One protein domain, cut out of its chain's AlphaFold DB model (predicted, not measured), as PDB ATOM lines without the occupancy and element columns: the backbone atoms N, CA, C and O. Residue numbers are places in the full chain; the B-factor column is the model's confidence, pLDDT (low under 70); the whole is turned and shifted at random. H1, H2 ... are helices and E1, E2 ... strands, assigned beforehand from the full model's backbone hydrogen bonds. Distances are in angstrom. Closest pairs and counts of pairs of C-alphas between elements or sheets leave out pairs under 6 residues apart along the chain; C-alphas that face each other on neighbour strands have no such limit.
ATOM      1  N   PRO A  31     214.878 246.477 272.724       88.88
ATOM      2  CA  PRO A  31     215.045 246.760 274.147       88.88
ATOM      3  C   PRO A  31     215.361 245.492 274.948       88.88
ATOM      4  O   PRO A  31     214.545 244.574 275.007       88.88
ATOM      5  N   LYS A  32     216.539 245.439 275.572       90.62
ATOM      6  CA  LYS A  32     216.915 244.385 276.523       90.62
ATOM      7  C   LYS A  32     216.598 244.837 277.941       90.62
ATOM      8  O   LYS A  32     216.733 246.024 278.250       90.62
ATOM      9  N   ASN A  33     216.196 243.902 278.798       90.31
ATOM     10  CA  ASN A  33     215.947 244.145 280.222       90.31
ATOM     11  C   ASN A  33     214.926 245.274 280.473       90.31
ATOM     12  O   ASN A  33     214.988 245.990 281.476       90.31
ATOM     13  N   LYS A  34     213.995 245.452 279.529       91.12
ATOM     14  CA  LYS A  34     212.899 246.420 279.573       91.12
ATOM     15  C   LYS A  34     211.595 245.732 279.190       91.12
ATOM     16  O   LYS A  34     211.558 244.953 278.240       91.12
ATOM     17  N   TRP A  35     210.537 246.074 279.906       92.00
ATOM     18  CA  TRP A  35     209.179 245.665 279.602       92.00
ATOM     19  C   TRP A  35     208.611 246.529 278.486       92.00
ATOM     20  O   TRP A  35     208.509 247.744 278.634       92.00
ATOM     21  N   CYS A  36     208.226 245.905 277.383       92.19
ATOM     22  CA  CYS A  36     207.430 246.523 276.331       92.19
ATOM     23  C   CYS A  36     205.974 246.075 276.474       92.19
ATOM     24  O   CYS A  36     205.696 245.000 276.999       92.19
ATOM     25  N   TYR A  37     205.041 246.882 275.996       91.56
ATOM     26  CA  TYR A  37     203.605 246.679 276.104       91.56
ATOM     27  C   TYR A  37     202.938 246.833 274.738       91.56
ATOM     28  O   TYR A  37     203.259 247.738 273.965       91.56
ATOM     29  N   LYS A  38     201.979 245.953 274.448       88.50
ATOM     30  CA  LYS A  38     201.081 246.100 273.304       88.50
ATOM     31  C   LYS A  38     199.756 245.400 273.587       88.50
ATOM     32  O   LYS A  38     199.725 244.303 274.140       88.50
ATOM     33  N   GLU A  39     198.672 246.050 273.191       88.00
ATOM     34  CA  GLU A  39     197.335 245.463 273.194       88.00
ATOM     35  C   GLU A  39     197.136 244.632 271.919       88.00
ATOM     36  O   GLU A  39     197.443 245.094 270.816       88.00
ATOM     37  N   PHE A  40     196.624 243.413 272.073       80.75
ATOM     38  CA  PHE A  40     196.317 242.494 270.979       80.75
ATOM     39  C   PHE A  40     194.832 242.156 270.947       80.75
ATOM     40  O   PHE A  40     194.179 242.046 271.984       80.75
ATOM     41  N   GLN A  41     194.317 241.942 269.738       81.88
ATOM     42  CA  GLN A  41     192.996 241.365 269.531       81.88
ATOM     43  C   GLN A  41     193.152 239.855 269.366       81.88
ATOM     44  O   GLN A  41     193.617 239.370 268.342       81.88
ATOM     45  N   TYR A  42     192.786 239.113 270.404       77.00
ATOM     46  CA  TYR A  42     192.810 237.660 270.419       77.00
ATOM     47  C   TYR A  42     191.439 237.125 270.013       77.00
ATOM     48  O   TYR A  42     190.467 237.307 270.740       77.00
ATOM     49  N   THR A  43     191.348 236.442 268.880       78.44
ATOM     50  CA  THR A  43     190.127 235.726 268.487       78.44
ATOM     51  C   THR A  43     190.231 234.281 268.953       78.44
ATOM     52  O   THR A  43     191.209 233.610 268.629       78.44
ATOM     53  N   ASP A  44     189.276 233.794 269.748       73.56
ATOM     54  CA  ASP A  44     189.260 232.401 270.215       73.56
ATOM     55  C   ASP A  44     188.770 231.418 269.128       73.56
ATOM     56  O   ASP A  44     188.651 231.784 267.965       73.56
ATOM     57  N   GLU A  45     188.603 230.134 269.454       72.50
ATOM     58  CA  GLU A  45     188.107 229.128 268.491       72.50
ATOM     59  C   GLU A  45     186.619 229.297 268.140       72.50
ATOM     60  O   GLU A  45     186.152 228.753 267.147       72.50
ATOM     61  N   GLU A  46     185.875 230.064 268.939       75.12
ATOM     62  CA  GLU A  46     184.464 230.389 268.710       75.12
ATOM     63  C   GLU A  46     184.309 231.701 267.918       75.12
ATOM     64  O   GLU A  46     183.222 232.278 267.891       75.12
ATOM     65  N   GLU A  47     185.392 232.193 267.301       76.44
ATOM     66  CA  GLU A  47     185.459 233.466 266.568       76.44
ATOM     67  C   GLU A  47     185.114 234.697 267.424       76.44
ATOM     68  O   GLU A  47     184.724 235.753 266.919       76.44
ATOM     69  N   LYS A  48     185.278 234.600 268.748       76.38
ATOM     70  CA  LYS A  48     185.046 235.729 269.648       76.38
ATOM     71  C   LYS A  48     186.343 236.479 269.897       76.38
ATOM     72  O   LYS A  48     187.294 235.955 270.481       76.38
ATOM     73  N   THR A  49     186.360 237.744 269.495       80.69
ATOM     74  CA  THR A  49     187.507 238.629 269.690       80.69
ATOM     75  C   THR A  49     187.537 239.213 271.100       80.69
ATOM     76  O   THR A  49     186.532 239.646 271.659       80.69
ATOM     77  N   SER A  50     188.730 239.203 271.673       79.50
ATOM     78  CA  SER A  50     189.052 239.549 273.045       79.50
ATOM     79  C   SER A  50     190.252 240.483 273.051       79.50
ATOM     80  O   SER A  50     191.302 240.122 272.529       79.50
ATOM     81  N   SER A  51     190.147 241.652 273.680       83.81
ATOM     82  CA  SER A  51     191.326 242.501 273.877       83.81
ATOM     83  C   SER A  51     192.187 241.953 275.017       83.81
ATOM     84  O   SER A  51     191.695 241.677 276.119       83.81
ATOM     85  N   VAL A  52     193.472 241.769 274.730       85.19
ATOM     86  CA  VAL A  52     194.465 241.184 275.633       85.19
ATOM     87  C   VAL A  52     195.642 242.141 275.750       85.19
ATOM     88  O   VAL A  52     196.258 242.515 274.754       85.19
ATOM     89  N   ASP A  53     195.957 242.531 276.979       89.00
ATOM     90  CA  ASP A  53     197.141 243.318 277.294       89.00
ATOM     91  C   ASP A  53     198.349 242.387 277.375       89.00
ATOM     92  O   ASP A  53     198.396 241.504 278.235       89.00
ATOM     93  N   CYS A  54     199.330 242.580 276.493       89.44
ATOM     94  CA  CYS A  54     200.547 241.784 276.492       89.44
ATOM     95  C   CYS A  54     201.768 242.612 276.894       89.44
ATOM     96  O   CYS A  54     201.992 243.711 276.382       89.44
ATOM     97  N   TYR A  55     202.588 242.039 277.770       91.25
ATOM     98  CA  TYR A  55     203.871 242.578 278.202       91.25
ATOM     99  C   TYR A  55     205.013 241.659 277.773       91.25
ATOM    100  O   TYR A  55     204.911 240.437 277.870       91.25
ATOM    101  N   PHE A  56     206.112 242.263 277.334       90.69
ATOM    102  CA  PHE A  56     207.255 241.602 276.714       90.69
ATOM    103  C   PHE A  56     208.528 241.998 277.413       90.69
ATOM    104  O   PHE A  56     208.797 243.184 277.554       90.69
ATOM    105  N   LEU A  57     209.342 241.021 277.770       91.50
ATOM    106  CA  LEU A  57     210.664 241.258 278.312       91.50
ATOM    107  C   LEU A  57     211.641 240.313 277.634       91.50
ATOM    108  O   LEU A  57     211.596 239.109 277.879       91.50
ATOM    109  N   TYR A  58     212.544 240.854 276.823       91.31
ATOM    110  CA  TYR A  58     213.740 240.114 276.449       91.31
ATOM    111  C   TYR A  58     214.804 240.318 277.529       91.31
ATOM    112  O   TYR A  58     215.313 241.431 277.691       91.31
ATOM    113  N   SER A  59     215.110 239.261 278.279       90.75
ATOM    114  CA  SER A  59     216.220 239.238 279.234       90.75
ATOM    115  C   SER A  59     217.487 238.780 278.525       90.75
ATOM    116  O   SER A  59     217.441 237.858 277.713       90.75
ATOM    117  N   ASP A  60     218.618 239.398 278.847       88.94
ATOM    118  CA  ASP A  60     219.951 238.904 278.471       88.94
ATOM    119  C   ASP A  60     220.574 237.989 279.543       88.94
ATOM    120  O   ASP A  60     221.767 237.700 279.507       88.94
ATOM    121  N   GLY A  61     219.769 237.552 280.516       84.69
ATOM    122  CA  GLY A  61     220.208 236.766 281.669       84.69
ATOM    123  C   GLY A  61     220.678 237.612 282.855       84.69
ATOM    124  O   GLY A  61     220.909 237.078 283.937       84.69
ATOM    125  N   THR A  62     220.771 238.936 282.702       84.50
ATOM    126  CA  THR A  62     221.150 239.849 283.795       84.50
ATOM    127  C   THR A  62     219.970 240.628 284.375       84.50
ATOM    128  O   THR A  62     220.150 241.426 285.299       84.50
ATOM    129  N   TYR A  63     218.746 240.404 283.876       83.62
ATOM    130  CA  TYR A  63     217.561 241.073 284.401       83.62
ATOM    131  C   TYR A  63     217.295 240.657 285.851       83.62
ATOM    132  O   TYR A  63     216.862 239.542 286.140       83.62
ATOM    133  N   SER A  64     217.512 241.597 286.767       78.81
ATOM    134  CA  SER A  64     217.113 241.473 288.160       78.81
ATOM    135  C   SER A  64     215.910 242.386 288.397       78.81
ATOM    136  O   SER A  64     216.064 243.612 288.434       78.81
ATOM    137  N   PRO A  65     214.694 241.832 288.502       71.31
ATOM    138  CA  PRO A  65     213.556 242.620 288.930       71.31
ATOM    139  C   PRO A  65     213.805 243.076 290.371       71.31
ATOM    140  O   PRO A  65     214.283 242.306 291.204       71.31
ATOM    141  N   ALA A  66     213.450 244.323 290.689       63.31
ATOM    142  CA  ALA A  66     213.350 244.737 292.086       63.31
ATOM    143  C   ALA A  66     212.439 243.749 292.842       63.31
ATOM    144  O   ALA A  66     211.595 243.104 292.212       63.31
ATOM    145  N   SER A  67     212.563 243.671 294.173       60.50
ATOM    146  CA  SER A  67     211.837 242.794 295.130       60.50
ATOM    147  C   SER A  67     210.298 242.901 295.121       60.50
ATOM    148  O   SER A  67     209.601 242.550 296.066       60.50
ATOM    149  N   THR A  68     209.757 243.429 294.038       65.31
ATOM    150  CA  THR A  68     208.375 243.714 293.748       65.31
ATOM    151  C   THR A  68     207.692 242.646 292.912       65.31
ATOM    152  O   THR A  68     206.563 242.910 292.565       65.31
ATOM    153  N   LEU A  69     208.269 241.494 292.556       71.00
ATOM    154  CA  LEU A  69     207.528 240.462 291.800       71.00
ATOM    155  C   LEU A  69     206.769 239.481 292.698       71.00
ATOM    156  O   LEU A  69     207.233 239.143 293.779       71.00
ATOM    157  N   VAL A  70     205.611 239.003 292.236       65.00
ATOM    158  CA  VAL A  70     204.840 237.954 292.925       65.00
ATOM    159  C   VAL A  70     205.675 236.664 293.033       65.00
ATOM    160  O   VAL A  70     206.032 236.089 292.013       65.00
ATOM    161  N   ASP A  71     205.914 236.172 294.254       54.84
ATOM    162  CA  ASP A  71     206.778 235.011 294.589       54.84
ATOM    163  C   ASP A  71     206.391 233.664 293.938       54.84
ATOM    164  O   ASP A  71     207.098 232.671 294.079       54.84
ATOM    165  N   ASN A  72     205.269 233.597 293.221       51.94
ATOM    166  CA  ASN A  72     204.706 232.355 292.685       51.94
ATOM    167  C   ASN A  72     204.730 232.290 291.152       51.94
ATOM    168  O   ASN A  72     203.922 231.611 290.516       51.94
ATOM    169  N   THR A  73     205.619 233.062 290.535       56.34
ATOM    170  CA  THR A  73     205.783 233.060 289.090       56.34
ATOM    171  C   THR A  73     206.714 231.939 288.650       56.34
ATOM    172  O   THR A  73     207.874 231.920 289.045       56.34
ATOM    173  N   ASN A  74     206.258 231.067 287.748       56.06
ATOM    174  CA  ASN A  74     207.110 230.120 287.009       56.06
ATOM    175  C   ASN A  74     208.070 230.830 286.015       56.06
ATOM    176  O   ASN A  74     208.326 230.306 284.931       56.06
ATOM    177  N   PHE A  75     208.551 232.044 286.316       67.19
ATOM    178  CA  PHE A  75     209.449 232.805 285.441       67.19
ATOM    179  C   PHE A  75     210.845 232.738 286.000       67.19
ATOM    180  O   PHE A  75     211.087 233.047 287.165       67.19
ATOM    181  N   ASP A  76     211.764 232.388 285.120       67.69
ATOM    182  CA  ASP A  76     213.170 232.593 285.357       67.69
ATOM    183  C   ASP A  76     213.587 233.813 284.537       67.69
ATOM    184  O   ASP A  76     213.640 233.783 283.310       67.69
ATOM    185  N   PHE A  77     213.791 234.924 285.232       71.19
ATOM    186  CA  PHE A  77     214.253 236.175 284.642       71.19
ATOM    187  C   PHE A  77     215.772 236.204 284.438       71.19
ATOM    188  O   PHE A  77     216.284 237.066 283.720       71.19
ATOM    189  N   THR A  78     216.475 235.247 285.049       71.81
ATOM    190  CA  THR A  78     217.935 235.123 285.021       71.81
ATOM    191  C   THR A  78     218.433 234.329 283.816       71.81
ATOM    192  O   THR A  78     219.635 234.250 283.576       71.81
ATOM    193  N   VAL A  79     217.520 233.784 283.010       82.69
ATOM    194  CA  VAL A  79     217.850 233.158 281.729       82.69
ATOM    195  C   VAL A  79     217.660 234.135 280.581       82.69
ATOM    196  O   VAL A  79     216.697 234.903 280.541       82.69
ATOM    197  N   GLU A  80     218.574 234.074 279.616       89.56
ATOM    198  CA  GLU A  80     218.397 234.779 278.355       89.56
ATOM    199  C   GLU A  80     217.149 234.247 277.632       89.56
ATOM    200  O   GLU A  80     216.947 233.032 277.519       89.56
ATOM    201  N   GLY A  81     216.303 235.147 277.130       89.50
ATOM    202  CA  GLY A  81     215.096 234.774 276.400       89.50
ATOM    203  C   GLY A  81     213.982 235.811 276.458       89.50
ATOM    204  O   GLY A  81     214.081 236.833 277.134       89.50
ATOM    205  N   LEU A  82     212.891 235.528 275.747       88.62
ATOM    206  CA  LEU A  82     211.699 236.372 275.719       88.62
ATOM    207  C   LEU A  82     210.657 235.849 276.706       88.62
ATOM    208  O   LEU A  82     210.121 234.759 276.525       88.62
ATOM    209  N   THR A  83     210.308 236.653 277.700       89.50
ATOM    210  CA  THR A  83     209.134 236.430 278.545       89.50
ATOM    211  C   THR A  83     207.958 237.239 278.017       89.50
ATOM    212  O   THR A  83     208.073 238.443 277.787       89.50
ATOM    213  N   VAL A  84     206.822 236.572 277.831       88.69
ATOM    214  CA  VAL A  84     205.552 237.158 277.406       88.69
ATOM    215  C   VAL A  84     204.525 236.940 278.500       88.69
ATOM    216  O   VAL A  84     204.297 235.804 278.902       88.69
ATOM    217  N   VAL A  85     203.880 238.010 278.948       88.50
ATOM    218  CA  VAL A  85     202.754 237.982 279.889       88.50
ATOM    219  C   VAL A  85     201.528 238.493 279.158       88.50
ATOM    220  O   VAL A  85     201.596 239.550 278.546       88.50
ATOM    221  N   ALA A  86     200.412 237.779 279.241       87.31
ATOM    222  CA  ALA A  86     199.154 238.156 278.617       87.31
ATOM    223  C   ALA A  86     198.035 238.223 279.661       87.31
ATOM    224  O   ALA A  86     197.865 237.313 280.480       87.31
ATOM    225  N   ILE A  87     197.275 239.316 279.625       86.94
ATOM    226  CA  ILE A  87     196.239 239.643 280.601       86.94
ATOM    227  C   ILE A  87     194.939 239.957 279.849       86.94
ATOM    228  O   ILE A  87     194.889 240.935 279.099       86.94
ATOM    229  N   PRO A  88     193.875 239.152 280.002       82.62
ATOM    230  CA  PRO A  88     192.587 239.456 279.388       82.62
ATOM    231  C   PRO A  88     191.952 240.693 280.040       82.62
ATOM    232  O   PRO A  88     191.903 240.799 281.268       82.62
ATOM    233  N   ARG A  89     191.396 241.610 279.239       80.06
ATOM    234  CA  ARG A  89     190.631 242.746 279.778       80.06
ATOM    235  C   ARG A  89     189.235 242.343 280.255       80.06
ATOM    236  O   ARG A  89     188.627 241.397 279.757       80.06
ATOM    237  N   LEU A  90     188.705 243.105 281.215       64.62
ATOM    238  CA  LEU A  90     187.307 243.029 281.652       64.62
ATOM    239  C   LEU A  90     186.384 243.181 280.424       64.62
ATOM    240  O   LEU A  90     186.522 244.156 279.696       64.62
ATOM    241  N   ALA A  91     185.475 242.217 280.216       61.91
ATOM    242  CA  ALA A  91     184.587 242.027 279.047       61.91
ATOM    243  C   ALA A  91     185.112 241.149 277.886       61.91
ATOM    244  O   ALA A  91     184.393 240.929 276.915       61.91
ATOM    245  N   SER A  92     186.310 240.579 277.998       63.50
ATOM    246  CA  SER A  92     186.819 239.589 277.043       63.50
ATOM    247  C   SER A  92     186.166 238.202 277.243       63.50
ATOM    248  O   SER A  92     186.110 237.731 278.366       63.50
ATOM    249  N   PRO A  93     185.712 237.469 276.217       65.00
ATOM    250  CA  PRO A  93     185.345 236.047 276.348       65.00
ATOM    251  C   PRO A  93     186.446 235.173 276.987       65.00
ATOM    252  O   PRO A  93     186.167 234.230 277.737       65.00
ATOM    253  N   LEU A  94     187.710 235.533 276.746       68.38
ATOM    254  CA  LEU A  94     188.886 234.920 277.367       68.38
ATOM    255  C   LEU A  94     188.916 235.122 278.890       68.38
ATOM    256  O   LEU A  94     189.432 234.282 279.619       68.38
ATOM    257  N   TYR A  95     188.330 236.219 279.378       65.81
ATOM    258  CA  TYR A  95     188.234 236.564 280.797       65.81
ATOM    259  C   TYR A  95     187.577 235.450 281.619       65.81
ATOM    260  O   TYR A  95     188.076 235.087 282.680       65.81
ATOM    261  N   SER A  96     186.469 234.882 281.126       65.00
ATOM    262  CA  SER A  96     185.778 233.773 281.796       65.00
ATOM    263  C   SER A  96     186.548 232.458 281.700       65.00
ATOM    264  O   SER A  96     186.547 231.692 282.660       65.00
ATOM    265  N   LYS A  97     187.234 232.211 280.574       68.88
ATOM    266  CA  LYS A  97     188.039 230.995 280.354       68.88
ATOM    267  C   LYS A  97     189.287 230.971 281.247       68.88
ATOM    268  O   LYS A  97     189.681 229.920 281.732       68.88
ATOM    269  N   LEU A  98     189.848 232.145 281.535       69.00
ATOM    270  CA  LEU A  98     191.016 232.342 282.396       69.00
ATOM    271  C   LEU A  98     190.648 232.623 283.871       69.00
ATOM    272  O   LEU A  98     191.497 232.996 284.669       69.00
ATOM    273  N   GLY A  99     189.389 232.441 284.276       65.00
ATOM    274  CA  GLY A  99     189.000 232.491 285.690       65.00
ATOM    275  C   GLY A  99     188.794 233.886 286.305       65.00
ATOM    276  O   GLY A  99     188.538 233.963 287.505       65.00
ATOM    277  N   GLY A 100     188.836 234.986 285.535       67.19
ATOM    278  CA  GLY A 100     188.411 236.328 285.986       67.19
ATOM    279  C   GLY A 100     189.448 237.466 285.890       67.19
ATOM    280  O   GLY A 100     190.462 237.356 285.208       67.19
ATOM    281  N   ASN A 101     189.190 238.589 286.586       67.25
ATOM    282  CA  ASN A 101     189.890 239.895 286.451       67.25
ATOM    283  C   ASN A 101     191.296 239.989 287.031       67.25
ATOM    284  O   ASN A 101     191.912 241.051 286.975       67.25
ATOM    285  N   LYS A 102     191.777 238.921 287.643       79.00
ATOM    286  CA  LYS A 102     193.003 238.933 288.434       79.00
ATOM    287  C   LYS A 102     193.916 237.791 288.040       79.00
ATOM    288  O   LYS A 102     194.696 237.312 288.850       79.00
ATOM    289  N   TYR A 103     193.816 237.357 286.793       82.44
ATOM    290  CA  TYR A 103     194.607 236.265 286.274       82.44
ATOM    291  C   TYR A 103     195.395 236.704 285.053       82.44
ATOM    292  O   TYR A 103     194.932 237.510 284.248       82.44
ATOM    293  N   TYR A 104     196.602 236.169 284.932       83.94
ATOM    294  CA  TYR A 104     197.431 236.333 283.750       83.94
ATOM    295  C   TYR A 104     198.059 235.004 283.369       83.94
ATOM    296  O   TYR A 104     198.346 234.161 284.220       83.94
ATOM    297  N   VAL A 105     198.283 234.835 282.072       83.56
ATOM    298  CA  VAL A 105     199.082 233.742 281.527       83.56
ATOM    299  C   VAL A 105     200.410 234.292 281.058       83.56
ATOM    300  O   VAL A 105     200.597 235.491 280.857       83.56
ATOM    301  N   VAL A 106     201.372 233.403 280.936       84.50
ATOM    302  CA  VAL A 106     202.766 233.793 280.894       84.50
ATOM    303  C   VAL A 106     203.611 232.666 280.340       84.50
ATOM    304  O   VAL A 106     203.339 231.489 280.589       84.50
ATOM    305  N   LYS A 107     204.634 233.032 279.577       85.44
ATOM    306  CA  LYS A 107     205.529 232.082 278.941       85.44
ATOM    307  C   LYS A 107     206.903 232.680 278.729       85.44
ATOM    308  O   LYS A 107     207.015 233.809 278.262       85.44
ATOM    309  N   THR A 108     207.930 231.890 279.012       86.75
ATOM    310  CA  THR A 108     209.320 232.250 278.736       86.75
ATOM    311  C   THR A 108     209.866 231.358 277.629       86.75
ATOM    312  O   THR A 108     209.924 230.139 277.771       86.75
ATOM    313  N   PHE A 109     210.272 231.984 276.529       86.38
ATOM    314  CA  PHE A 109     210.987 231.375 275.416       86.38
ATOM    315  C   PHE A 109     212.484 231.593 275.628       86.38
ATOM    316  O   PHE A 109     213.012 232.666 275.328       86.38
ATOM    317  N   ARG A 110     213.156 230.590 276.191       89.50
ATOM    318  CA  ARG A 110     214.588 230.614 276.498       89.50
ATOM    319  C   ARG A 110     215.412 230.660 275.217       89.50
ATOM    320  O   ARG A 110     215.089 229.993 274.231       89.50
ATOM    321  N   ALA A 111     216.496 231.422 275.250       86.62
ATOM    322  CA  ALA A 111     217.397 231.510 274.120       86.62
ATOM    323  C   ALA A 111     218.070 230.162 273.827       86.62
ATOM    324  O   ALA A 111     218.444 229.420 274.737       86.62
ATOM    325  N   GLY A 112     218.186 229.816 272.541       79.44
ATOM    326  CA  GLY A 112     218.791 228.549 272.103       79.44
ATOM    327  C   GLY A 112     217.921 227.307 272.302       79.44
ATOM    328  O   GLY A 112     218.351 226.202 271.965       79.44
ATOM    329  N   LYS A 113     216.696 227.466 272.814       85.38
ATOM    330  CA  LYS A 113     215.697 226.401 272.886       85.38
ATOM    331  C   LYS A 113     214.750 226.477 271.703       85.38
ATOM    332  O   LYS A 113     214.393 227.553 271.231       85.38
ATOM    333  N   LYS A 114     214.336 225.306 271.232       80.00
ATOM    334  CA  LYS A 114     213.408 225.172 270.116       80.00
ATOM    335  C   LYS A 114     211.984 225.005 270.623       80.00
ATOM    336  O   LYS A 114     211.745 224.335 271.625       80.00
ATOM    337  N   TYR A 115     211.049 225.596 269.893       76.56
ATOM    338  CA  TYR A 115     209.644 225.665 270.258       76.56
ATOM    339  C   TYR A 115     208.741 225.271 269.089       76.56
ATOM    340  O   TYR A 115     209.007 225.609 267.933       76.56
ATOM    341  N   THR A 116     207.663 224.541 269.375       76.44
ATOM    342  CA  THR A 116     206.560 224.323 268.424       76.44
ATOM    343  C   THR A 116     205.793 225.626 268.176       76.44
ATOM    344  O   THR A 116     205.999 226.607 268.885       76.44
ATOM    345  N   ASP A 117     204.864 225.650 267.213       70.12
ATOM    346  CA  ASP A 117     204.033 226.844 266.955       70.12
ATOM    347  C   ASP A 117     203.192 227.253 268.179       70.12
ATOM    348  O   ASP A 117     202.971 228.438 268.407       70.12
ATOM    349  N   GLU A 118     202.800 226.287 269.017       71.25
ATOM    350  CA  GLU A 118     202.109 226.511 270.302       71.25
ATOM    351  C   GLU A 118     203.077 226.915 271.437       71.25
ATOM    352  O   GLU A 118     202.726 227.056 272.614       71.25
ATOM    353  N   GLY A 119     204.348 227.110 271.098       74.44
ATOM    354  CA  GLY A 119     205.408 227.503 272.007       74.44
ATOM    355  C   GLY A 119     205.870 226.393 272.951       74.44
ATOM    356  O   GLY A 119     206.446 226.695 273.988       74.44
ATOM    357  N   VAL A 120     205.568 225.123 272.700       81.50
ATOM    358  CA  VAL A 120     206.032 224.028 273.572       81.50
ATOM    359  C   VAL A 120     207.513 223.769 273.299       81.50
ATOM    360  O   VAL A 120     207.890 223.646 272.136       81.50
ATOM    361  N   GLU A 121     208.351 223.715 274.341       84.44
ATOM    362  CA  GLU A 121     209.791 223.441 274.197       84.44
ATOM    363  C   GLU A 121     210.013 221.991 273.748       84.44
ATOM    364  O   GLU A 121     209.626 221.063 274.458       84.44
ATOM    365  N   THR A 122     210.623 221.788 272.577       82.44
ATOM    366  CA  THR A 122     210.954 220.459 272.035       82.44
ATOM    367  C   THR A 122     212.191 220.524 271.137       82.44
ATOM    368  O   THR A 122     212.402 221.509 270.433       82.44
ATOM    369  N   ASP A 123     212.983 219.450 271.059       85.56
ATOM    370  CA  ASP A 123     214.173 219.393 270.182       85.56
ATOM    371  C   ASP A 123     213.839 219.496 268.677       85.56
ATOM    372  O   ASP A 123     214.680 219.875 267.851       85.56
ATOM    373  N   SER A 124     212.591 219.178 268.324       77.69
ATOM    374  CA  SER A 124     212.011 219.254 266.980       77.69
ATOM    375  C   SER A 124     211.215 220.540 266.724       77.69
ATOM    376  O   SER A 124     210.502 220.629 265.723       77.69
ATOM    377  N   GLY A 125     211.310 221.532 267.615       70.81
ATOM    378  CA  GLY A 125     210.608 222.802 267.473       70.81
ATOM    379  C   GLY A 125     210.956 223.539 266.174       70.81
ATOM    380  O   GLY A 125     212.045 223.390 265.613       70.81
ATOM    381  N   LYS A 126     210.002 224.336 265.693       71.44
ATOM    382  CA  LYS A 126     210.045 225.045 264.407       71.44
ATOM    383  C   LYS A 126     210.791 226.372 264.474       71.44
ATOM    384  O   LYS A 126     211.295 226.829 263.454       71.44
ATOM    385  N   PHE A 127     210.860 226.989 265.652       73.06
ATOM    386  CA  PHE A 127     211.585 228.238 265.854       73.06
ATOM    387  C   PHE A 127     212.382 228.215 267.155       73.06
ATOM    388  O   PHE A 127     212.110 227.419 268.049       73.06
ATOM    389  N   SER A 128     213.361 229.109 267.257       78.56
ATOM    390  CA  SER A 128     214.119 229.371 268.478       78.56
ATOM    391  C   SER A 128     214.109 230.866 268.743       78.56
ATOM    392  O   SER A 128     214.237 231.666 267.812       78.56
ATOM    393  N   MET A 129     213.923 231.250 270.002       80.62
ATOM    394  CA  MET A 129     213.991 232.652 270.390       80.62
ATOM    395  C   MET A 129     215.455 233.055 270.560       80.62
ATOM    396  O   MET A 129     216.215 232.360 271.221       80.62
ATOM    397  N   HIS A 130     215.858 234.169 269.960       81.44
ATOM    398  CA  HIS A 130     217.201 234.739 270.084       81.44
ATOM    399  C   HIS A 130     217.114 236.264 270.025       81.44
ATOM    400  O   HIS A 130     216.116 236.815 269.550       81.44
ATOM    401  N   SER A 131     218.176 236.948 270.445       82.75
ATOM    402  CA  SER A 131     218.241 238.414 270.478       82.75
ATOM    403  C   SER A 131     218.010 239.034 269.101       82.75
ATOM    404  O   SER A 131     217.290 240.020 268.991       82.75
ATOM    405  N   THR A 132     218.515 238.410 268.035       81.69
ATOM    406  CA  THR A 132     218.271 238.835 266.650       81.69
ATOM    407  C   THR A 132     216.790 238.773 266.273       81.69
ATOM    408  O   THR A 132     216.271 239.714 265.677       81.69
ATOM    409  N   LEU A 133     216.083 237.699 266.648       80.12
ATOM    410  CA  LEU A 133     214.647 237.571 266.380       80.12
ATOM    411  C   LEU A 133     213.849 238.614 267.172       80.12
ATOM    412  O   LEU A 133     212.928 239.223 266.634       80.12
ATOM    413  N   TRP A 134     214.233 238.867 268.424       85.06
ATOM    414  CA  TRP A 134     213.642 239.934 269.229       85.06
ATOM    415  C   TRP A 134     213.850 241.322 268.610       85.06
ATOM    416  O   TRP A 134     212.892 242.086 268.480       85.06
ATOM    417  N   THR A 135     215.071 241.635 268.170       84.81
ATOM    418  CA  THR A 135     215.367 242.886 267.461       84.81
ATOM    419  C   THR A 135     214.520 243.007 266.197       84.81
ATOM    420  O   THR A 135     213.890 244.043 265.997       84.81
ATOM    421  N   ALA A 136     214.406 241.945 265.393       79.69
ATOM    422  CA  ALA A 136     213.557 241.945 264.201       79.69
ATOM    423  C   ALA A 136     212.079 242.222 264.534       79.69
ATOM    424  O   ALA A 136     211.447 243.056 263.885       79.69
ATOM    425  N   ILE A 137     211.535 241.596 265.586       79.69
ATOM    426  CA  ILE A 137     210.170 241.863 266.072       79.69
ATOM    427  C   ILE A 137     210.010 243.342 266.447       79.69
ATOM    428  O   ILE A 137     209.012 243.960 266.077       79.69
ATOM    429  N   CYS A 138     210.991 243.917 267.144       82.44
ATOM    430  CA  CYS A 138     210.979 245.319 267.560       82.44
ATOM    431  C   CYS A 138     211.034 246.291 266.374       82.44
ATOM    432  O   CYS A 138     210.269 247.254 266.351       82.44
ATOM    433  N   VAL A 139     211.877 246.018 265.372       80.50
ATOM    434  CA  VAL A 139     211.960 246.811 264.131       80.50
ATOM    435  C   VAL A 139     210.623 246.798 263.391       80.50
ATOM    436  O   VAL A 139     210.149 247.835 262.931       80.50
ATOM    437  N   LEU A 140     209.979 245.632 263.303       76.88
ATOM    438  CA  LEU A 140     208.682 245.483 262.639       76.88
ATOM    439  C   LEU A 140     207.521 246.086 263.447       76.88
ATOM    440  O   LEU A 140     206.468 246.384 262.879       76.88
ATOM    441  N   ASN A 141     207.705 246.294 264.754       77.75
ATOM    442  CA  ASN A 141     206.698 246.809 265.679       77.75
ATOM    443  C   ASN A 141     207.225 248.023 266.470       77.75
ATOM    444  O   ASN A 141     207.346 247.947 267.693       77.75
ATOM    445  N   PRO A 142     207.474 249.183 265.838       79.38
ATOM    446  CA  PRO A 142     208.052 250.344 266.527       79.38
ATOM    447  C   PRO A 142     207.175 250.871 267.677       79.38
ATOM    448  O   PRO A 142     207.685 251.394 268.668       79.38
ATOM    449  N   SER A 143     205.851 250.678 267.606       82.94
ATOM    450  CA  SER A 143     204.938 251.018 268.703       82.94
ATOM    451  C   SER A 143     205.217 250.206 269.973       82.94
ATOM    452  O   SER A 143     205.056 250.729 271.069       82.94
ATOM    453  N   LEU A 144     205.683 248.959 269.845       84.19
ATOM    454  CA  LEU A 144     206.084 248.128 270.980       84.19
ATOM    455  C   LEU A 144     207.286 248.755 271.695       84.19
ATOM    456  O   LEU A 144     207.278 248.924 272.910       84.19
ATOM    457  N   VAL A 145     208.281 249.186 270.923       86.00
ATOM    458  CA  VAL A 145     209.521 249.798 271.420       86.00
ATOM    459  C   VAL A 145     209.248 251.101 272.167       86.00
ATOM    460  O   VAL A 145     209.859 251.358 273.202       86.00
ATOM    461  N   SER A 146     208.292 251.901 271.686       87.00
ATOM    462  CA  SER A 146     207.934 253.187 272.302       87.00
ATOM    463  C   SER A 146     207.414 253.077 273.742       87.00
ATOM    464  O   SER A 146     207.421 254.057 274.479       87.00
ATOM    465  N   THR A 147     207.000 251.877 274.158       91.12
ATOM    466  CA  THR A 147     206.485 251.599 275.508       91.12
ATOM    467  C   THR A 147     207.533 251.003 276.451       91.12
ATOM    468  O   THR A 147     207.214 250.696 277.599       91.12
ATOM    469  N   ALA A 148     208.771 250.809 275.982       91.62
ATOM    470  CA  ALA A 148     209.812 250.126 276.733       91.62
ATOM    471  C   ALA A 148     210.141 250.846 278.053       91.62
ATOM    472  O   ALA A 148     210.688 251.950 278.054       91.62
ATOM    473  N   SER A 149     209.887 250.185 279.182       90.62
ATOM    474  CA  SER A 149     210.171 250.694 280.526       90.62
ATOM    475  C   SER A 149     211.004 249.709 281.345       90.62
ATOM    476  O   SER A 149     210.938 248.498 281.152       90.62
ATOM    477  N   LYS A 150     211.800 250.222 282.289       88.81
ATOM    478  CA  LYS A 150     212.451 249.386 283.314       88.81
ATOM    479  C   LYS A 150     211.469 248.952 284.407       88.81
ATOM    480  O   LYS A 150     211.762 248.020 285.152       88.81
ATOM    481  N   ASP A 151     210.322 249.619 284.497       87.75
ATOM    482  CA  ASP A 151     209.318 249.325 285.505       87.75
ATOM    483  C   ASP A 151     208.654 247.982 285.234       87.75
ATOM    484  O   ASP A 151     208.161 247.706 284.140       87.75
ATOM    485  N   VAL A 152     208.591 247.162 286.278       87.81
ATOM    486  CA  VAL A 152     207.789 245.943 286.275       87.81
ATOM    487  C   VAL A 152     206.311 246.327 286.083       87.81
ATOM    488  O   VAL A 152     205.825 247.203 286.811       87.81
ATOM    489  N   PRO A 153     205.569 245.685 285.161       89.06
ATOM    490  CA  PRO A 153     204.137 245.900 284.993       89.06
ATOM    491  C   PRO A 153     203.394 245.765 286.320       89.06
ATOM    492  O   PRO A 153     203.626 244.814 287.063       89.06
ATOM    493  N   GLN A 154     202.476 246.690 286.622       87.38
ATOM    494  CA  GLN A 154     201.757 246.713 287.905       87.38
ATOM    495  C   GLN A 154     201.082 245.375 288.229       87.38
ATOM    496  O   GLN A 154     201.090 244.946 289.377       87.38
ATOM    497  N   HIS A 155     200.559 244.694 287.212       85.50
ATOM    498  CA  HIS A 155     199.943 243.374 287.317       85.50
ATOM    499  C   HIS A 155     200.885 242.304 287.888       85.50
ATOM    500  O   HIS A 155     200.450 241.425 288.624       85.50
ATOM    501  N   LEU A 156     202.182 242.402 287.606       83.94
ATOM    502  CA  LEU A 156     203.193 241.458 288.079       83.94
ATOM    503  C   LEU A 156     203.749 241.827 289.457       83.94
ATOM    504  O   LEU A 156     204.561 241.078 290.001       83.94
ATOM    505  N   LYS A 157     203.339 242.974 290.020       86.19
ATOM    506  CA  LYS A 157     203.876 243.439 291.294       86.19
ATOM    507  C   LYS A 157     203.306 242.660 292.489       86.19
ATOM    508  O   LYS A 157     202.142 242.263 292.476       86.19
ATOM    509  N   VAL A 158     204.082 242.505 293.562       78.12
ATOM    510  CA  VAL A 158     203.607 242.027 294.870       78.12
ATOM    511  C   VAL A 158     202.411 242.884 295.287       78.12
ATOM    512  O   VAL A 158     202.412 244.100 295.098       78.12
ATOM    513  N   ASN A 159     201.380 242.246 295.844       77.75
ATOM    514  CA  ASN A 159     200.121 242.882 296.246       77.75
ATOM    515  C   ASN A 159     199.298 243.508 295.102       77.75
ATOM    516  O   ASN A 159     198.343 244.230 295.378       77.75
ATOM    517  N   SER A 160     199.586 243.205 293.829       81.69
ATOM    518  CA  SER A 160     198.726 243.622 292.705       81.69
ATOM    519  C   SER A 160     197.327 242.996 292.769       81.69
ATOM    520  O   SER A 160     196.382 243.487 292.151       81.69
ATOM    521  N   GLY A 161     197.196 241.891 293.509       79.62
ATOM    522  CA  GLY A 161     196.004 241.058 293.544       79.62
ATOM    523  C   GLY A 161     195.870 240.145 292.327       79.62
ATOM    524  O   GLY A 161     194.881 239.428 292.261       79.62
ATOM    525  N   TYR A 162     196.830 240.157 291.394       82.81
ATOM    526  CA  TYR A 162     196.862 239.259 290.242       82.81
ATOM    527  C   TYR A 162     197.606 237.962 290.562       82.81
ATOM    528  O   TYR A 162     198.593 237.950 291.294       82.81
ATOM    529  N   THR A 163     197.148 236.869 289.961       80.69
ATOM    530  CA  THR A 163     197.646 235.512 290.162       80.69
ATOM    531  C   THR A 163     198.043 234.905 288.813       80.69
ATOM    532  O   THR A 163     197.257 234.977 287.864       80.69
ATOM    533  N   PRO A 164     199.235 234.294 288.693       79.38
ATOM    534  CA  PRO A 164     199.596 233.553 287.492       79.38
ATOM    535  C   PRO A 164     198.713 232.308 287.356       79.38
ATOM    536  O   PRO A 164     198.548 231.540 288.303       79.38
ATOM    537  N   LEU A 165     198.174 232.077 286.163       78.44
ATOM    538  CA  LEU A 165     197.531 230.813 285.822       78.44
ATOM    539  C   LEU A 165     198.587 229.801 285.405       78.44
ATOM    540  O   LEU A 165     199.240 229.950 284.373       78.44
ATOM    541  N   THR A 166     198.731 228.751 286.204       68.25
ATOM    542  CA  THR A 166     199.725 227.694 285.983       68.25
ATOM    543  C   THR A 166     199.153 226.461 285.280       68.25
ATOM    544  O   THR A 166     199.917 225.699 284.697       68.25
ATOM    545  N   ASN A 167     197.825 226.293 285.271       61.84
ATOM    546  CA  ASN A 167     197.134 225.101 284.766       61.84
ATOM    547  C   ASN A 167     196.163 225.439 283.620       61.84
ATOM    548  O   ASN A 167     194.959 225.224 283.752       61.84
ATOM    549  N   PHE A 168     196.656 225.996 282.510       64.62
ATOM    550  CA  PHE A 168     195.823 226.210 281.321       64.62
ATOM    551  C   PHE A 168     195.846 224.972 280.416       64.62
ATOM    552  O   PHE A 168     196.897 224.354 280.230       64.62
ATOM    553  N   LYS A 169     194.700 224.609 279.832       60.72
ATOM    554  CA  LYS A 169     194.687 223.716 278.668       60.72
ATOM    555  C   LYS A 169     194.983 224.555 277.430       60.72
ATOM    556  O   LYS A 169     194.560 225.703 277.349       60.72
ATOM    557  N   GLU A 170     195.680 223.992 276.447       56.59
ATOM    558  CA  GLU A 170     195.979 224.687 275.180       56.59
ATOM    559  C   GLU A 170     194.704 225.143 274.439       56.59
ATOM    560  O   GLU A 170     194.737 226.119 273.697       56.59
ATOM    561  N   THR A 171     193.558 224.510 274.723       56.41
ATOM    562  CA  THR A 171     192.221 224.922 274.255       56.41
ATOM    563  C   THR A 171     191.740 226.250 274.847       56.41
ATOM    564  O   THR A 171     190.926 226.944 274.244       56.41
ATOM    565  N   ASP A 172     192.224 226.616 276.034       65.25
ATOM    566  CA  ASP A 172     191.779 227.813 276.753       65.25
ATOM    567  C   ASP A 172     192.592 229.045 276.326       65.25
ATOM    568  O   ASP A 172     192.110 230.178 276.407       65.25
ATOM    569  N   PHE A 173     193.823 228.823 275.845       73.06
ATOM    570  CA  PHE A 173     194.743 229.866 275.406       73.06
ATOM    571  C   PHE A 173     195.813 229.333 274.442       73.06
ATOM    572  O   PHE A 173     196.684 228.553 274.834       73.06
ATOM    573  N   SER A 174     195.809 229.825 273.200       76.81
ATOM    574  CA  SER A 174     196.816 229.470 272.199       76.81
ATOM    575  C   SER A 174     197.916 230.527 272.134       76.81
ATOM    576  O   SER A 174     197.717 231.650 271.657       76.81
ATOM    577  N   TRP A 175     199.118 230.132 272.557       76.56
ATOM    578  CA  TRP A 175     200.321 230.946 272.388       76.56
ATOM    579  C   TRP A 175     200.626 231.204 270.923       76.56
ATOM    580  O   TRP A 175     201.125 232.283 270.626       76.56
ATOM    581  N   LYS A 176     200.260 230.284 270.019       73.62
ATOM    582  CA  LYS A 176     200.416 230.464 268.577       73.62
ATOM    583  C   LYS A 176     199.753 231.733 268.074       73.62
ATOM    584  O   LYS A 176     200.306 232.375 267.200       73.62
ATOM    585  N   LYS A 177     198.592 232.128 268.599       73.50
ATOM    586  CA  LYS A 177     197.903 233.349 268.142       73.50
ATOM    587  C   LYS A 177     198.698 234.600 268.496       73.50
ATOM    588  O   LYS A 177     198.862 235.486 267.670       73.50
ATOM    589  N   ILE A 178     199.269 234.617 269.693       70.44
ATOM    590  CA  ILE A 178     200.092 235.715 270.188       70.44
ATOM    591  C   ILE A 178     201.474 235.719 269.511       70.44
ATOM    592  O   ILE A 178     201.920 236.760 269.035       70.44
ATOM    593  N   THR A 179     202.122 234.557 269.373       64.88
ATOM    594  CA  THR A 179     203.422 234.414 268.697       64.88
ATOM    595  C   THR A 179     203.338 234.625 267.194       64.88
ATOM    596  O   THR A 179     204.207 235.288 266.632       64.88
ATOM    597  N   ALA A 180     202.279 234.139 266.544       64.50
ATOM    598  CA  ALA A 180     201.976 234.465 265.162       64.50
ATOM    599  C   ALA A 180     201.814 235.969 265.047       64.50
ATOM    600  O   ALA A 180     202.516 236.557 264.251       64.50
ATOM    601  N   GLN A 181     201.025 236.635 265.886       60.72
ATOM    602  CA  GLN A 181     200.850 238.079 265.756       60.72
ATOM    603  C   GLN A 181     202.156 238.890 265.928       60.72
ATOM    604  O   GLN A 181     202.300 239.947 265.314       60.72
ATOM    605  N   PHE A 182     203.162 238.368 266.648       60.09
ATOM    606  CA  PHE A 182     204.528 238.932 266.657       60.09
ATOM    607  C   PHE A 182     205.300 238.730 265.356       60.09
ATOM    608  O   PHE A 182     206.116 239.577 264.994       60.09
ATOM    609  N   LEU A 183     205.073 237.602 264.687       56.09
ATOM    610  CA  LEU A 183     205.798 237.160 263.501       56.09
ATOM    611  C   LEU A 183     205.051 237.458 262.188       56.09
ATOM    612  O   LEU A 183     205.665 237.417 261.135       56.09
ATOM    613  N   VAL A 184     203.746 237.733 262.211       47.28
ATOM    614  CA  VAL A 184     202.838 237.545 261.064       47.28
ATOM    615  C   VAL A 184     202.097 238.804 260.635       47.28
ATOM    616  O   VAL A 184     201.800 238.901 259.446       47.28
TER     617      VAL A 184
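AT A GLANCE: This is residues 31 to 184 of the 190 residues of an uncharacterized protein of Treponema porcinum (UniProt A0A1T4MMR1). A twisted wall of four antiparallel strands, in the order E1, E2, E3, E4, has the helices H2 and H4 over one face, while parts of two long links, residues 65 to 73 and 152 to 164, run over the other face. The short helices H1 and H3 sit at the sheet's margins, H1 by the beginning of E2 and the end of E3, H3 by E1. The printed part has 154 residues, with four named helices and four named strands in the order E1, E2, E3, H1, E4, H2, H3, H4; the class is mixed, with 67 residues, under half, in named elements. It is compact and rounded, with a radius of gyration of the C-alphas of 14.7 A and spans of 36 by 35 by 30 A.

HOW THE PARTS SIT: E1, residues 35 to 43, and E2, residues 49 to 60, form an antiparallel hairpin, with N 38 and O 54 3.0 A apart, within hydrogen-bond range. E2 and E3, residues 80 to 88, form another, with N 55 and O 85 at 2.8 A; E1, E2 and E3 are a meander, each strand the antiparallel neighbour of the one before. H1, residues 93 to 97, is on the sheet but over none of its strands; the C-alphas of Pro 88 and Tyr 95, the closest of E3 and H1, are 5.4 A apart. E4, residues 103 to 110, is antiparallel to E3, with N 84 and O 107 at 2.8 A. H2, residues 131 to 140, is over E2 and only just over E3, with 3 of its C-alphas on E3, at a height over the sheet of 10.8 A. H3, residues 142 to 145, only grazes the sheet; its closest C-alpha pair with E1 is Cys 36 and Leu 144, 5.7 A. H4, residues 175 to 184, is on the same face as H2; they are close but not clearly touching, with Ile 137 and Phe 182 the closest C-alphas at 6.4 A, and run the same way at a steep tilt of 66 degrees. In H2 and H4 every O i to N i+4 pair is within hydrogen-bond range; H1 has 0 of 1, but 2 of 2 O i to N i+3 pairs, and H3 is too short for an i+4 pair.

IN THESE COORDINATES: E1 begins at C-alpha 35 (209.179, 245.665, 279.602) and is 24.2 A long. E2 is 33.6 A, E3 26.3 A, E4 23.0 A and H2 14.2 A. H4, 13.3 A, ends at C-alpha 184 (202.838, 237.545, 261.064).

THE WHOLE: The C-alphas farthest apart, Glu 46 and Thr 62, are 40.8 A apart. The printed part has no cut. The links E2 to E3, E4 to H2 and H3 to H4 are long. Mean pLDDT of the printed part is 78.0; residues 66 to 68, 70 to 76, 90 to 101, 166 to 172 and 179 to 184 are under 70.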